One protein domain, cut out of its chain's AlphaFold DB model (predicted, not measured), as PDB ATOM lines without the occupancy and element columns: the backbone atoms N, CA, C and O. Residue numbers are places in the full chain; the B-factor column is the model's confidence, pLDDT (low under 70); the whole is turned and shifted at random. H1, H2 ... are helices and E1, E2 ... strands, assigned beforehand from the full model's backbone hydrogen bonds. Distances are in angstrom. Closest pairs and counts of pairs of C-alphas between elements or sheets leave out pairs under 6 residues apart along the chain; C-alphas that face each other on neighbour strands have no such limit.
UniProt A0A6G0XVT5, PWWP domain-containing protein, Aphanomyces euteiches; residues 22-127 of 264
ATOM      1  N   TYR A  22     105.923  32.730 151.893       30.69
ATOM      2  CA  TYR A  22     107.287  32.333 151.549       30.69
ATOM      3  C   TYR A  22     108.056  33.521 150.981       30.69
ATOM      4  O   TYR A  22     107.626  34.115 149.995       30.69
ATOM      5  N   LEU A  23     109.241  33.795 151.524       33.38
ATOM      6  CA  LEU A  23     110.158  34.775 150.952       33.38
ATOM      7  C   LEU A  23     111.456  34.111 150.502       33.38
ATOM      8  O   LEU A  23     112.223  33.574 151.303       33.38
ATOM      9  N   ARG A  24     111.690  34.131 149.185       25.41
ATOM     10  CA  ARG A  24     112.972  33.751 148.585       25.41
ATOM     11  C   ARG A  24     113.988  34.875 148.819       25.41
ATOM     12  O   ARG A  24     113.779  36.000 148.402       25.41
ATOM     13  N   CYS A  25     115.098  34.507 149.458       25.50
ATOM     14  CA  CYS A  25     116.429  35.123 149.423       25.50
ATOM     15  C   CYS A  25     116.540  36.660 149.337       25.50
ATOM     16  O   CYS A  25     116.831  37.205 148.278       25.50
ATOM     17  N   PHE A  26     116.566  37.328 150.488       34.91
ATOM     18  CA  PHE A  26     116.985  38.730 150.620       34.91
ATOM     19  C   PHE A  26     118.524  38.914 150.544       34.91
ATOM     20  O   PHE A  26     119.303  37.956 150.609       34.91
ATOM     21  N   LYS A  27     119.033  40.128 150.337       35.41
ATOM     22  CA  LYS A  27     120.384  40.518 150.786       35.41
ATOM     23  C   LYS A  27     120.336  41.988 151.167       35.41
ATOM     24  O   LYS A  27     119.656  42.785 150.544       35.41
ATOM     25  N   ALA A  28     121.065  42.293 152.226       35.72
ATOM     26  CA  ALA A  28     121.015  43.551 152.933       35.72
ATOM     27  C   ALA A  28     121.853  44.635 152.259       35.72
ATOM     28  O   ALA A  28     123.053  44.688 152.508       35.72
ATOM     29  N   THR A  29     121.223  45.557 151.539       35.81
ATOM     30  CA  THR A  29     121.826  46.862 151.235       35.81
ATOM     31  C   THR A  29     120.736  47.875 150.892       35.81
ATOM     32  O   THR A  29     120.096  47.725 149.872       35.81
ATOM     33  N   GLN A  30     120.585  48.882 151.772       37.78
ATOM     34  CA  GLN A  30     119.665  50.040 151.745       37.78
ATOM     35  C   GLN A  30     118.159  49.736 151.700       37.78
ATOM     36  O   GLN A  30     117.682  48.967 150.895       37.78
ATOM     37  N   ARG A  31     117.440  50.320 152.665       44.12
ATOM     38  CA  ARG A  31     116.197  49.808 153.255       44.12
ATOM     39  C   ARG A  31     115.026  50.759 153.057       44.12
ATOM     40  O   ARG A  31     115.224  51.970 153.127       44.12
ATOM     41  N   PHE A  32     113.827  50.203 153.030       49.31
ATOM     42  CA  PHE A  32     112.610  50.826 153.563       49.31
ATOM     43  C   PHE A  32     112.271  50.159 154.910       49.31
ATOM     44  O   PHE A  32     112.961  49.212 155.280       49.31
ATOM     45  N   ILE A  33     111.361  50.740 155.712       47.31
ATOM     46  CA  ILE A  33     111.252  50.719 157.202       47.31
ATOM     47  C   ILE A  33     111.900  49.564 157.989       47.31
ATOM     48  O   ILE A  33     112.417  49.791 159.084       47.31
ATOM     49  N   LEU A  34     111.876  48.332 157.496       51.66
ATOM     50  CA  LEU A  34     112.402  47.148 158.163       51.66
ATOM     51  C   LEU A  34     113.921  47.283 158.443       51.66
ATOM     52  O   LEU A  34     114.734  47.260 157.516       51.66
ATOM     53  N   PRO A  35     114.343  47.417 159.721       47.88
ATOM     54  CA  PRO A  35     115.737  47.674 160.118       47.88
ATOM     55  C   PRO A  35     116.751  46.627 159.622       47.88
ATOM     56  O   PRO A  35     116.372  45.569 159.126       47.88
ATOM     57  N   ARG A  36     118.072  46.849 159.832       51.38
ATOM     58  CA  ARG A  36     119.169  45.882 159.481       51.38
ATOM     59  C   ARG A  36     118.953  44.517 160.109       51.38
ATOM     60  O   ARG A  36     119.535  43.534 159.655       51.38
ATOM     61  N   ASP A  37     118.118  44.509 161.127       55.03
ATOM     62  CA  ASP A  37     117.857  43.477 162.103       55.03
ATOM     63  C   ASP A  37     117.272  42.197 161.481       55.03
ATOM     64  O   ASP A  37     117.389  41.134 162.081       55.03
ATOM     65  N   HIS A  38     116.741  42.239 160.250       63.75
ATOM     66  CA  HIS A  38     116.298  41.026 159.545       63.75
ATOM     67  C   HIS A  38     117.417  40.310 158.763       63.75
ATOM     68  O   HIS A  38     117.275  39.133 158.441       63.75
ATOM     69  N   SER A  39     118.557  40.964 158.497       68.62
ATOM     70  CA  SER A  39     119.686  40.340 157.774       68.62
ATOM     71  C   SER A  39     120.240  39.098 158.493       68.62
ATOM     72  O   SER A  39     120.469  38.088 157.828       68.62
ATOM     73  N   PRO A  40     120.424  39.116 159.832       75.44
ATOM     74  CA  PRO A  40     120.821  37.925 160.584       75.44
ATOM     75  C   PRO A  40     119.759  36.821 160.564       75.44
ATOM     76  O   PRO A  40     120.104  35.642 160.497       75.44
ATOM     77  N   LEU A  41     118.470  37.183 160.605       77.75
ATOM     78  CA  LEU A  41     117.377  36.210 160.521       77.75
ATOM     79  C   LEU A  41     117.406  35.492 159.174       77.75
ATOM     80  O   LEU A  41     117.357  34.267 159.113       77.75
ATOM     81  N   LEU A  42     117.572  36.252 158.097       74.69
ATOM     82  CA  LEU A  42     117.707  35.699 156.765       74.69
ATOM     83  C   LEU A  42     118.915  34.770 156.633       74.69
ATOM     84  O   LEU A  42     118.759  33.669 156.113       74.69
ATOM     85  N   ALA A  43     120.101  35.204 157.070       74.56
ATOM     86  CA  ALA A  43     121.308  34.382 156.992       74.56
ATOM     87  C   ALA A  43     121.078  33.024 157.671       74.56
ATOM     88  O   ALA A  43     121.294  31.980 157.064       74.56
ATOM     89  N   ARG A  44     120.483  33.040 158.870       78.56
ATOM     90  CA  ARG A  44     120.127  31.826 159.614       78.56
ATOM     91  C   ARG A  44     119.108  30.941 158.892       78.56
ATOM     92  O   ARG A  44     119.247  29.722 158.957       78.56
ATOM     93  N   ALA A  45     118.102  31.522 158.231       78.44
ATOM     94  CA  ALA A  45     117.130  30.764 157.436       78.44
ATOM     95  C   ALA A  45     117.770  30.091 156.216       78.44
ATOM     96  O   ALA A  45     117.434  28.953 155.902       78.44
ATOM     97  N   VAL A  46     118.700  30.782 155.550       76.50
ATOM     98  CA  VAL A  46     119.444  30.249 154.399       76.50
ATOM     99  C   VAL A  46     120.409  29.145 154.827       76.50
ATOM    100  O   VAL A  46     120.533  28.145 154.130       76.50
ATOM    101  N   GLU A  47     121.067  29.300 155.975       79.50
ATOM    102  CA  GLU A  47     121.976  28.295 156.537       79.50
ATOM    103  C   GLU A  47     121.243  27.050 157.054       79.50
ATOM    104  O   GLU A  47     121.800  25.955 157.033       79.50
ATOM    105  N   ASN A  48     120.000  27.195 157.530       80.69
ATOM    106  CA  ASN A  48     119.242  26.113 158.164       80.69
ATOM    107  C   ASN A  48     117.858  25.890 157.520       80.69
ATOM    108  O   ASN A  48     116.841  25.914 158.228       80.69
ATOM    109  N   PRO A  49     117.792  25.599 156.208       78.06
ATOM    110  CA  PRO A  49     116.534  25.483 155.476       78.06
ATOM    111  C   PRO A  49     115.710  24.254 155.876       78.06
ATOM    112  O   PRO A  49     114.550  24.169 155.509       78.06
ATOM    113  N   GLU A  50     116.241  23.313 156.654       81.06
ATOM    114  CA  GLU A  50     115.454  22.185 157.182       81.06
ATOM    115  C   GLU A  50     114.911  22.439 158.594       81.06
ATOM    116  O   GLU A  50     114.059  21.701 159.079       81.06
ATOM    117  N   LYS A  51     115.389  23.487 159.277       81.12
ATOM    118  CA  LYS A  51     115.038  23.750 160.682       81.12
ATOM    119  C   LYS A  51     114.112  24.940 160.838       81.12
ATOM    120  O   LYS A  51     113.243  24.913 161.709       81.12
ATOM    121  N   CYS A  52     114.282  25.977 160.018       78.62
ATOM    122  CA  CYS A  52     113.490  27.190 160.146       78.62
ATOM    123  C   CYS A  52     112.996  27.757 158.816       78.62
ATOM    124  O   CYS A  52     113.494  27.461 157.728       78.62
ATOM    125  N   ARG A  53     111.961  28.586 158.921       78.25
ATOM    126  CA  ARG A  53     111.417  29.412 157.845       78.25
ATOM    127  C   ARG A  53     111.477  30.869 158.288       78.25
ATOM    128  O   ARG A  53     111.190  31.171 159.445       78.25
ATOM    129  N   LEU A  54     111.860  31.750 157.367       80.50
ATOM    130  CA  LEU A  54     111.729  33.192 157.549       80.50
ATOM    131  C   LEU A  54     110.305  33.594 157.169       80.50
ATOM    132  O   LEU A  54     109.887  33.350 156.039       80.50
ATOM    133  N   LEU A  55     109.588  34.197 158.110       79.12
ATOM    134  CA  LEU A  55     108.209  34.634 157.942       79.12
ATOM    135  C   LEU A  55     108.117  36.149 158.057       79.12
ATOM    136  O   LEU A  55     108.817  36.745 158.878       79.12
ATOM    137  N   TYR A  56     107.221  36.743 157.275       79.62
ATOM    138  CA  TYR A  56     106.771  38.118 157.440       79.62
ATOM    139  C   TYR A  56     105.364  38.118 158.037       79.62
ATOM    140  O   TYR A  56     104.473  37.457 157.506       79.62
ATOM    141  N   TYR A  57     105.180  38.837 159.142       78.50
ATOM    142  CA  TYR A  57     103.891  38.971 159.816       78.50
ATOM    143  C   TYR A  57     103.208  40.255 159.331       78.50
ATOM    144  O   TYR A  57     103.671  41.352 159.657       78.50
ATOM    145  N   PHE A  58     102.127  40.111 158.559       80.94
ATOM    146  CA  PHE A  58     101.242  41.218 158.174       80.94
ATOM    147  C   PHE A  58     100.604  41.862 159.412       80.94
ATOM    148  O   PHE A  58     100.465  41.211 160.450       80.94
ATOM    149  N   GLY A  59     100.305  43.158 159.342       76.06
ATOM    150  CA  GLY A  59      99.845  43.974 160.475       76.06
ATOM    151  C   GLY A  59     100.921  44.329 161.521       76.06
ATOM    152  O   GLY A  59     100.917  45.438 162.050       76.06
ATOM    153  N   GLU A  60     101.888  43.444 161.799       73.56
ATOM    154  CA  GLU A  60     103.032  43.743 162.688       73.56
ATOM    155  C   GLU A  60     104.266  44.275 161.938       73.56
ATOM    156  O   GLU A  60     105.181  44.870 162.526       73.56
ATOM    157  N   TYR A  61     104.319  44.029 160.628       77.94
ATOM    158  CA  TYR A  61     105.383  44.459 159.726       77.94
ATOM    159  C   TYR A  61     106.765  44.047 160.232       77.94
ATOM    160  O   TYR A  61     107.669  44.874 160.417       77.94
ATOM    161  N   ARG A  62     106.934  42.763 160.553       77.31
ATOM    162  CA  ARG A  62     108.201  42.242 161.076       77.31
ATOM    163  C   ARG A  62     108.539  40.862 160.539       77.31
ATOM    164  O   ARG A  62     107.665  40.064 160.215       77.31
ATOM    165  N   PHE A  63     109.840  40.592 160.514       79.56
ATOM    166  CA  PHE A  63     110.387  39.289 160.176       79.56
ATOM    167  C   PHE A  63     110.654  38.456 161.427       79.56
ATOM    168  O   PHE A  63     111.215  38.962 162.401       79.56
ATOM    169  N   VAL A  64     110.310  37.172 161.374       79.94
ATOM    170  CA  VAL A  64     110.557  36.206 162.452       79.94
ATOM    171  C   VAL A  64     111.056  34.885 161.864       79.94
ATOM    172  O   VAL A  64     110.758  34.547 160.717       79.94
ATOM    173  N   LEU A  65     111.850  34.148 162.642       81.69
ATOM    174  CA  LEU A  65     112.218  32.767 162.340       81.69
ATOM    175  C   LEU A  65     111.341  31.807 163.130       81.69
ATOM    176  O   LEU A  65     111.385  31.810 164.359       81.69
ATOM    177  N   ASN A  66     110.645  30.931 162.417       79.19
ATOM    178  CA  ASN A  66     109.819  29.893 163.022       79.19
ATOM    179  C   ASN A  66     110.338  28.510 162.638       79.19
ATOM    180  O   ASN A  66     110.985  28.343 161.602       79.19
ATOM    181  N   GLY A  67     110.048  27.515 163.478       78.81
ATOM    182  CA  GLY A  67     110.341  26.121 163.169       78.81
ATOM    183  C   GLY A  67     109.512  25.635 161.981       78.81
ATOM    184  O   GLY A  67     108.374  26.058 161.790       78.81
ATOM    185  N   VAL A  68     110.057  24.713 161.190       75.50
ATOM    186  CA  VAL A  68     109.336  24.146 160.033       75.50
ATOM    187  C   VAL A  68     107.994  23.508 160.401       75.50
ATOM    188  O   VAL A  68     107.047  23.601 159.631       75.50
ATOM    189  N   ASN A  69     107.885  22.934 161.601       77.75
ATOM    190  CA  ASN A  69     106.678  22.246 162.071       77.75
ATOM    191  C   ASN A  69     105.631  23.190 162.683       77.75
ATOM    192  O   ASN A  69     104.528  22.756 162.996       77.75
ATOM    193  N   THR A  70     105.964  24.469 162.880       75.94
ATOM    194  CA  THR A  70     105.062  25.467 163.483       75.94
ATOM    195  C   THR A  70     104.398  26.349 162.426       75.94
ATOM    196  O   THR A  70     103.919  27.435 162.734       75.94
ATOM    197  N   VAL A  71     104.465  25.935 161.161       73.81
ATOM    198  CA  VAL A  71     104.115  26.733 159.989       73.81
ATOM    199  C   VAL A  71     103.187  25.927 159.092       73.81
ATOM    200  O   VAL A  71     103.433  24.754 158.827       73.81
ATOM    201  N   GLN A  72     102.125  26.572 158.613       74.12
ATOM    202  CA  GLN A  72     101.194  26.017 157.633       74.12
ATOM    203  C   GLN A  72     101.221  26.852 156.357       74.12
ATOM    204  O   GLN A  72     101.453  28.063 156.395       74.12
ATOM    205  N   THR A  73     100.972  26.210 155.218       75.62
ATOM    206  CA  THR A  73     100.868  26.908 153.937       75.62
ATOM    207  C   THR A  73      99.589  27.743 153.874       75.62
ATOM    208  O   THR A  73      98.523  27.325 154.343       75.62
ATOM    209  N   TRP A  74      99.693  28.932 153.275       75.81
ATOM    210  CA  TRP A  74      98.528  29.756 152.959       75.81
ATOM    211  C   TRP A  74      97.579  28.999 152.019       75.81
ATOM    212  O   TRP A  74      98.038  28.341 151.084       75.81
ATOM    213  N   GLY A  75      96.269  29.057 152.279       77.50
ATOM    214  CA  GLY A  75      95.274  28.294 151.516       77.50
ATOM    215  C   GLY A  75      95.284  26.779 151.771       77.50
ATOM    216  O   GLY A  75      94.756  26.020 150.963       77.50
ATOM    217  N   SER A  76      95.900  26.307 152.862       78.75
ATOM    218  CA  SER A  76      95.795  24.898 153.270       78.75
ATOM    219  C   SER A  76      94.355  24.507 153.637       78.75
ATOM    220  O   SER A  76      93.514  25.357 153.906       78.75
ATOM    221  N   HIS A  77      94.077  23.204 153.750       79.75
ATOM    222  CA  HIS A  77      92.760  22.679 154.150       79.75
ATOM    223  C   HIS A  77      92.256  23.174 155.522       79.75
ATOM    224  O   HIS A  77      91.083  23.012 155.842       79.75
ATOM    225  N   ARG A  78      93.138  23.748 156.351       75.31
ATOM    226  CA  ARG A  78      92.795  24.333 157.657       75.31
ATOM    227  C   ARG A  78      92.634  25.850 157.602       75.31
ATOM    228  O   ARG A  78      92.342  26.444 158.634       75.31
ATOM    229  N   HIS A  79      92.842  26.479 156.446       76.81
ATOM    230  CA  HIS A  79      92.852  27.932 156.309       76.81
ATOM    231  C   HIS A  79      91.569  28.564 156.858       76.81
ATOM    232  O   HIS A  79      91.655  29.365 157.782       76.81
ATOM    233  N   ASP A  80      90.402  28.108 156.406       80.50
ATOM    234  CA  ASP A  80      89.111  28.657 156.842       80.50
ATOM    235  C   ASP A  80      88.884  28.471 158.350       80.50
ATOM    236  O   ASP A  80      88.355  29.351 159.023       80.50
ATOM    237  N   SER A  81      89.362  27.358 158.920       78.44
ATOM    238  CA  SER A  81      89.272  27.114 160.368       78.44
ATOM    239  C   SER A  81      90.094  28.114 161.192       78.44
ATOM    240  O   SER A  81      89.714  28.458 162.314       78.44
ATOM    241  N   PHE A  82      91.204  28.598 160.628       74.69
ATOM    242  CA  PHE A  82      92.078  29.589 161.249       74.69
ATOM    243  C   PHE A  82      91.619  31.025 160.991       74.69
ATOM    244  O   PHE A  82      91.743  31.862 161.878       74.69
ATOM    245  N   ALA A  83      91.078  31.297 159.805       75.56
ATOM    246  CA  ALA A  83      90.567  32.607 159.422       75.56
ATOM    247  C   ALA A  83      89.206  32.928 160.069       75.56
ATOM    248  O   ALA A  83      88.847  34.097 160.185       75.56
ATOM    249  N   SER A  84      88.451  31.911 160.506       72.12
ATOM    250  CA  SER A  84      87.088  32.099 161.010       72.12
ATOM    251  C   SER A  84      87.021  32.972 162.279       72.12
ATOM    252  O   SER A  84      87.705  32.667 163.268       72.12
ATOM    253  N   PRO A  85      86.113  33.970 162.327       63.59
ATOM    254  CA  PRO A  85      85.833  34.773 163.522       63.59
ATOM    255  C   PRO A  85      85.358  33.940 164.721       63.59
ATOM    256  O   PRO A  85      85.575  34.315 165.871       63.59
ATOM    257  N   SER A  86      84.736  32.778 164.480       63.34
ATOM    258  CA  SER A  86      84.249  31.887 165.544       63.34
ATOM    259  C   SER A  86      85.373  31.333 166.422       63.34
ATOM    260  O   SER A  86      85.148  31.015 167.582       63.34
ATOM    261  N   SER A  87      86.590  31.231 165.882       60.84
ATOM    262  CA  SER A  87      87.784  30.807 166.622       60.84
ATOM    263  C   SER A  87      88.362  31.929 167.503       60.84
ATOM    264  O   SER A  87      89.312  31.695 168.248       60.84
ATOM    265  N   GLN A  88      87.804  33.143 167.409       62.34
ATOM    266  CA  GLN A  88      88.346  34.387 167.967       62.34
ATOM    267  C   GLN A  88      87.364  35.099 168.909       62.34
ATOM    268  O   GLN A  88      87.705  36.142 169.459       62.34
ATOM    269  N   SER A  89      86.159  34.556 169.129       67.88
ATOM    270  CA  SER A  89      85.098  35.202 169.922       67.88
ATOM    271  C   SER A  89      85.517  35.543 171.355       67.88
ATOM    272  O   SER A  89      85.018  36.507 171.928       67.88
ATOM    273  N   ASP A  90      86.449  34.769 171.912       80.12
ATOM    274  CA  ASP A  90      86.967  34.946 173.271       80.12
ATOM    275  C   ASP A  90      88.103  35.985 173.346       80.12
ATOM    276  O   ASP A  90      88.598  36.295 174.432       80.12
ATOM    277  N   TRP A  91      88.579  36.499 172.208       77.12
ATOM    278  CA  TRP A  91      89.691  37.446 172.167       77.12
ATOM    279  C   TRP A  91      89.222  38.866 172.495       77.12
ATOM    280  O   TRP A  91      88.087  39.231 172.186       77.12
ATOM    281  N   PRO A  92      90.093  39.727 173.050       82.06
ATOM    282  CA  PRO A  92      89.797  41.151 173.159       82.06
ATOM    283  C   PRO A  92      89.480  41.764 171.784       82.06
ATOM    284  O   PRO A  92      90.179  41.469 170.816       82.06
ATOM    285  N   ILE A  93      88.501  42.676 171.710       80.81
ATOM    286  CA  ILE A  93      88.072  43.344 170.457       80.81
ATOM    287  C   ILE A  93      89.262  43.928 169.685       80.81
ATOM    288  O   ILE A  93      89.351  43.792 168.470       80.81
ATOM    289  N   LYS A  94      90.219  44.532 170.398       74.00
ATOM    290  CA  LYS A  94      91.441  45.073 169.795       74.00
ATOM    291  C   LYS A  94      92.218  44.011 169.007       74.00
ATOM    292  O   LYS A  94      92.617  44.272 167.880       74.00
ATOM    293  N   LEU A  95      92.393  42.825 169.586       73.31
ATOM    294  CA  LEU A  95      93.121  41.727 168.954       73.31
ATOM    295  C   LEU A  95      92.339  41.136 167.774       73.31
ATOM    296  O   LEU A  95      92.941  40.770 166.771       73.31
ATOM    297  N   GLN A  96      91.006  41.080 167.870       73.44
ATOM    298  CA  GLN A  96      90.153  40.677 166.745       73.44
ATOM    299  C   GLN A  96      90.311  41.641 165.561       73.44
ATOM    300  O   GLN A  96      90.499  41.200 164.430       73.44
ATOM    301  N   ASN A  97      90.312  42.952 165.823       76.75
ATOM    302  CA  ASN A  97      90.522  43.965 164.792       76.75
ATOM    303  C   ASN A  97      91.922  43.849 164.173       76.75
ATOM    304  O   ASN A  97      92.041  43.801 162.954       76.75
ATOM    305  N   GLU A  98      92.976  43.758 164.993       76.25
ATOM    306  CA  GLU A  98      94.357  43.579 164.517       76.25
ATOM    307  C   GLU A  98      94.502  42.332 163.632       76.25
ATOM    308  O   GLU A  98      95.124  42.393 162.571       76.25
ATOM    309  N   PHE A  99      93.882  41.216 164.027       77.81
ATOM    310  CA  PHE A  99      93.870  39.995 163.228       77.81
ATOM    311  C   PHE A  99      93.112  40.173 161.907       77.81
ATOM    312  O   PHE A  99      93.621  39.785 160.856       77.81
ATOM    313  N   ALA A 100      91.923  40.782 161.939       78.88
ATOM    314  CA  ALA A 100      91.135  41.055 160.740       78.88
ATOM    315  C   ALA A 100      91.905  41.942 159.746       78.88
ATOM    316  O   ALA A 100      91.935  41.638 158.553       78.88
ATOM    317  N   PHE A 101      92.600  42.975 160.235       77.31
ATOM    318  CA  PHE A 101      93.479  43.811 159.415       77.31
ATOM    319  C   PHE A 101      94.633  43.011 158.805       77.31
ATOM    320  O   PHE A 101      94.880  43.119 157.606       77.31
ATOM    321  N   ALA A 102      95.314  42.179 159.597       80.88
ATOM    322  CA  ALA A 102      96.416  41.356 159.103       80.88
ATOM    323  C   ALA A 102      95.966  40.345 158.032       80.88
ATOM    324  O   ALA A 102      96.683  40.126 157.056       80.88
ATOM    325  N   MET A 103      94.779  39.747 158.190       82.12
ATOM    326  CA  MET A 103      94.192  38.835 157.201       82.12
ATOM    327  C   MET A 103      93.863  39.554 155.896       82.12
ATOM    328  O   MET A 103      94.297  39.110 154.835       82.12
ATOM    329  N   ALA A 104      93.162  40.686 155.974       81.44
ATOM    330  CA  ALA A 104      92.802  41.465 154.796       81.44
ATOM    331  C   ALA A 104      94.049  42.011 154.065       81.44
ATOM    332  O   ALA A 104      94.100  42.017 152.834       81.44
ATOM    333  N   GLU A 105      95.101  42.392 154.799       79.25
ATOM    334  CA  GLU A 105      96.382  42.793 154.207       79.25
ATOM    335  C   GLU A 105      97.071  41.623 153.486       79.25
ATOM    336  O   GLU A 105      97.544  41.777 152.357       79.25
ATOM    337  N   ALA A 106      97.098  40.437 154.101       81.38
ATOM    338  CA  ALA A 106      97.660  39.236 153.486       81.38
ATOM    339  C   ALA A 106      96.886  38.821 152.221       81.38
ATOM    340  O   ALA A 106      97.495  38.453 151.214       81.38
ATOM    341  N   GLU A 107      95.556  38.911 152.238       81.25
ATOM    342  CA  GLU A 107      94.707  38.654 151.070       81.25
ATOM    343  C   GLU A 107      94.995  39.639 149.934       81.25
ATOM    344  O   GLU A 107      95.178  39.218 148.787       81.25
ATOM    345  N   MET A 108      95.116  40.934 150.245       79.62
ATOM    346  CA  MET A 108      95.441  41.943 149.238       79.62
ATOM    347  C   MET A 108      96.845  41.742 148.659       79.62
ATOM    348  O   MET A 108      97.018  41.829 147.444       79.62
ATOM    349  N   PHE A 109      97.826  41.382 149.492       79.12
ATOM    350  CA  PHE A 109      99.170  41.023 149.036       79.12
ATOM    351  C   PHE A 109      99.156  39.836 148.057       79.12
ATOM    352  O   PHE A 109      99.945  39.792 147.110       79.12
ATOM    353  N   MET A 110      98.266  38.864 148.276       78.00
ATOM    354  CA  MET A 110      98.121  37.700 147.400       78.00
ATOM    355  C   MET A 110      97.358  38.016 146.102       78.00
ATOM    356  O   MET A 110      97.541  37.307 145.104       78.00
ATOM    357  N   SER A 111      96.544  39.076 146.087       78.31
ATOM    358  CA  SER A 111      95.830  39.550 144.899       78.31
ATOM    359  C   SER A 111      96.777  40.199 143.886       78.31
ATOM    360  O   SER A 111      97.594  41.058 144.214       78.31
ATOM    361  N   LYS A 112      96.642  39.826 142.607       67.44
ATOM    362  CA  LYS A 112      97.413  40.445 141.511       67.44
ATOM    363  C   LYS A 112      97.046  41.913 141.284       67.44
ATOM    364  O   LYS A 112      97.887  42.662 140.805       67.44
ATOM    365  N   GLU A 113      95.809  42.290 141.595       69.94
ATOM    366  CA  GLU A 113      95.310  43.658 141.431       69.94
ATOM    367  C   GLU A 113      95.823  44.573 142.548       69.94
ATOM    368  O   GLU A 113      96.180  45.715 142.284       69.94
ATOM    369  N   GLY A 114      95.923  44.049 143.775       60.78
ATOM    370  CA  GLY A 114      96.402  44.801 144.937       60.78
ATOM    371  C   GLY A 114      97.924  44.917 145.021       60.78
ATOM    372  O   GLY A 114      98.433  45.862 145.614       60.78
ATOM    373  N   ASN A 115      98.671  43.976 144.429       65.75
ATOM    374  CA  ASN A 115     100.131  43.989 144.489       65.75
ATOM    375  C   ASN A 115     100.792  43.401 143.228       65.75
ATOM    376  O   ASN A 115     101.295  42.268 143.243       65.75
ATOM    377  N   PRO A 116     100.850  44.166 142.122       64.88
ATOM    378  CA  PRO A 116     101.387  43.679 140.851       64.88
ATOM    379  C   PRO A 116     102.872  43.296 140.938       64.88
ATOM    380  O   PRO A 116     103.330  42.408 140.217       64.88
ATOM    381  N   HIS A 117     103.622  43.921 141.851       67.06
ATOM    382  CA  HIS A 117     105.055  43.692 142.033       67.06
ATOM    383  C   HIS A 117     105.384  42.686 143.146       67.06
ATOM    384  O   HIS A 117     106.553  42.352 143.333       67.06
ATOM    385  N   ARG A 118     104.372  42.177 143.868       74.38
ATOM    386  CA  ARG A 118     104.518  41.276 145.029       74.38
ATOM    387  C   ARG A 118     105.525  41.779 146.066       74.38
ATOM    388  O   ARG A 118     106.282  40.997 146.646       74.38
ATOM    389  N   VAL A 119     105.540  43.089 146.289       76.88
ATOM    390  CA  VAL A 119     106.420  43.736 147.265       76.88
ATOM    391  C   VAL A 119     105.711  43.782 148.612       76.88
ATOM    392  O   VAL A 119     104.533  44.119 148.683       76.88
ATOM    393  N   LEU A 120     106.389  43.370 149.681       79.06
ATOM    394  CA  LEU A 120     105.803  43.426 151.021       79.06
ATOM    395  C   LEU A 120     105.609  44.881 151.476       79.06
ATOM    396  O   LEU A 120     106.392  45.740 151.061       79.06
ATOM    397  N   PRO A 121     104.654  45.155 152.384       78.12
ATOM    398  CA  PRO A 121     104.503  46.482 152.962       78.12
ATOM    399  C   PRO A 121     105.828  46.998 153.527       78.12
ATOM    400  O   PRO A 121     106.552  46.270 154.226       78.12
ATOM    401  N   TYR A 122     106.123  48.267 153.238       76.81
ATOM    402  CA  TYR A 122     107.346  48.967 153.647       76.81
ATOM    403  C   TYR A 122     108.649  48.420 153.054       76.81
ATOM    404  O   TYR A 122     109.726  48.618 153.631       76.81
ATOM    405  N   MET A 123     108.554  47.716 151.931       76.19
ATOM    406  CA  MET A 123     109.684  47.286 151.117       76.19
ATOM    407  C   MET A 123     109.558  47.899 149.725       76.19
ATOM    408  O   MET A 123     108.492  48.359 149.328       76.19
ATOM    409  N   ILE A 124     110.647  47.885 148.969       74.56
ATOM    410  CA  ILE A 124     110.651  48.277 147.556       74.56
ATOM    411  C   ILE A 124     111.046  47.102 146.661       74.56
ATOM    412  O   ILE A 124     111.598  46.113 147.152       74.56
ATOM    413  N   PRO A 125     110.826  47.189 145.334       75.38
ATOM    414  CA  PRO A 125     111.189  46.112 144.419       75.38
ATOM    415  C   PRO A 125     112.638  45.632 144.568       75.38
ATOM    416  O   PRO A 125     112.869  44.426 144.588       75.38
ATOM    417  N   SER A 126     113.607  46.538 144.756       72.81
ATOM    418  CA  SER A 126     115.018  46.156 144.923       72.81
ATOM    419  C   SER A 126     115.317  45.436 146.243       72.81
ATOM    420  O   SER A 126     116.348  44.775 146.353       72.81
ATOM    421  N   ASP A 127     114.439  45.538 147.248       72.38
ATOM    422  CA  ASP A 127     114.555  44.705 148.444       72.38
ATOM    423  C   ASP A 127     114.222  43.243 148.105       72.38
ATOM    424  O   ASP A 127     114.854  42.332 148.631       72.38
TER     425      ASP A 127
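What this domain is: This is residues 22 to 127 of the 264 residues of the protein "PWWP domain-containing protein" of Aphanomyces euteiches (UniProt A0A6G0XVT5). A two-stranded antiparallel hairpin, E1 and E2, stands in the middle, with helix H1 packed on it to one side and, on its other side, a loosely joined part made by short helix H2 and long helix H3. H3 meets the hairpin only near Tyr 57, residues 75 to 82 and 89 to 95 stick out, and the last stretch, residues 111 to 127, folds back toward the first. The printed part has 106 residues with three named helices and two named strands, in the order H1 E1 E2 H2 H3; the class is mixed, helices and strands, and under half of the residues are in named elements. The whole is only just compact, close to loose, with a radius of gyration of the C-alphas of 15.1 A and spans of 42 by 31 by 26 A.

How they stand to each other: Start at Tyr 22 and read on through residues 22 to 37, which hold no named element, to H1, residues 38 to 47. Next come E1, residues 52 to 57, and E2, residues 62 to 67, a hairpin of antiparallel neighbours whose directions stand at 148 degrees. Look there for N 53 and O 66 at 2.9 A and N 64 and O 55 at 2.9 A, both within hydrogen-bond range. The closest C-alphas of H1 and E1 are those of Ala 45 and Cys 52, 5.8 A apart; those of H1 and E2 are His 38 and Phe 63, 6.2 A apart. Farther on lies H2, residues 79 to 83, and then H3, residues 93 to 110. H2 and H3 are close but not clearly touching, with the C-alphas of Ala 83 and Met 103 closest at 7.5 A. The closest C-alphas of E1 and H3 are those of Tyr 57 and Ala 102, 7.9 A apart. H1 is apart from H2 and H3, E1 from H2, and E2 from H3. In H1, H2 and H3 each O i to N i+4 pair is within hydrogen-bond range.

Where its parts are: Find C-alpha 38 at (116.298, 41.026, 159.545); from there H1 runs 14.3 A to C-alpha 47. E1, from C-alpha 52 at (113.490, 27.190, 160.146), measures 15.2 A, E2 16.4 A and H2 6.1 A. H3 runs 25.8 A and ends at C-alpha 110, at (98.121, 37.700, 147.400).

The domain as a whole: The C-alphas of Thr 29 and Asp 90 are the two farthest apart, 42.9 A, while those of Tyr 22 and Asp 127 are 14.7 A apart. The printed part has no cut. The link from E2 to H2, 11 residues, is long. The mean pLDDT of the printed part is 70.4; look for values under 70 in residues 22 to 39, 85 to 89 and 112 to 117, where 29 residues of this model have low confidence.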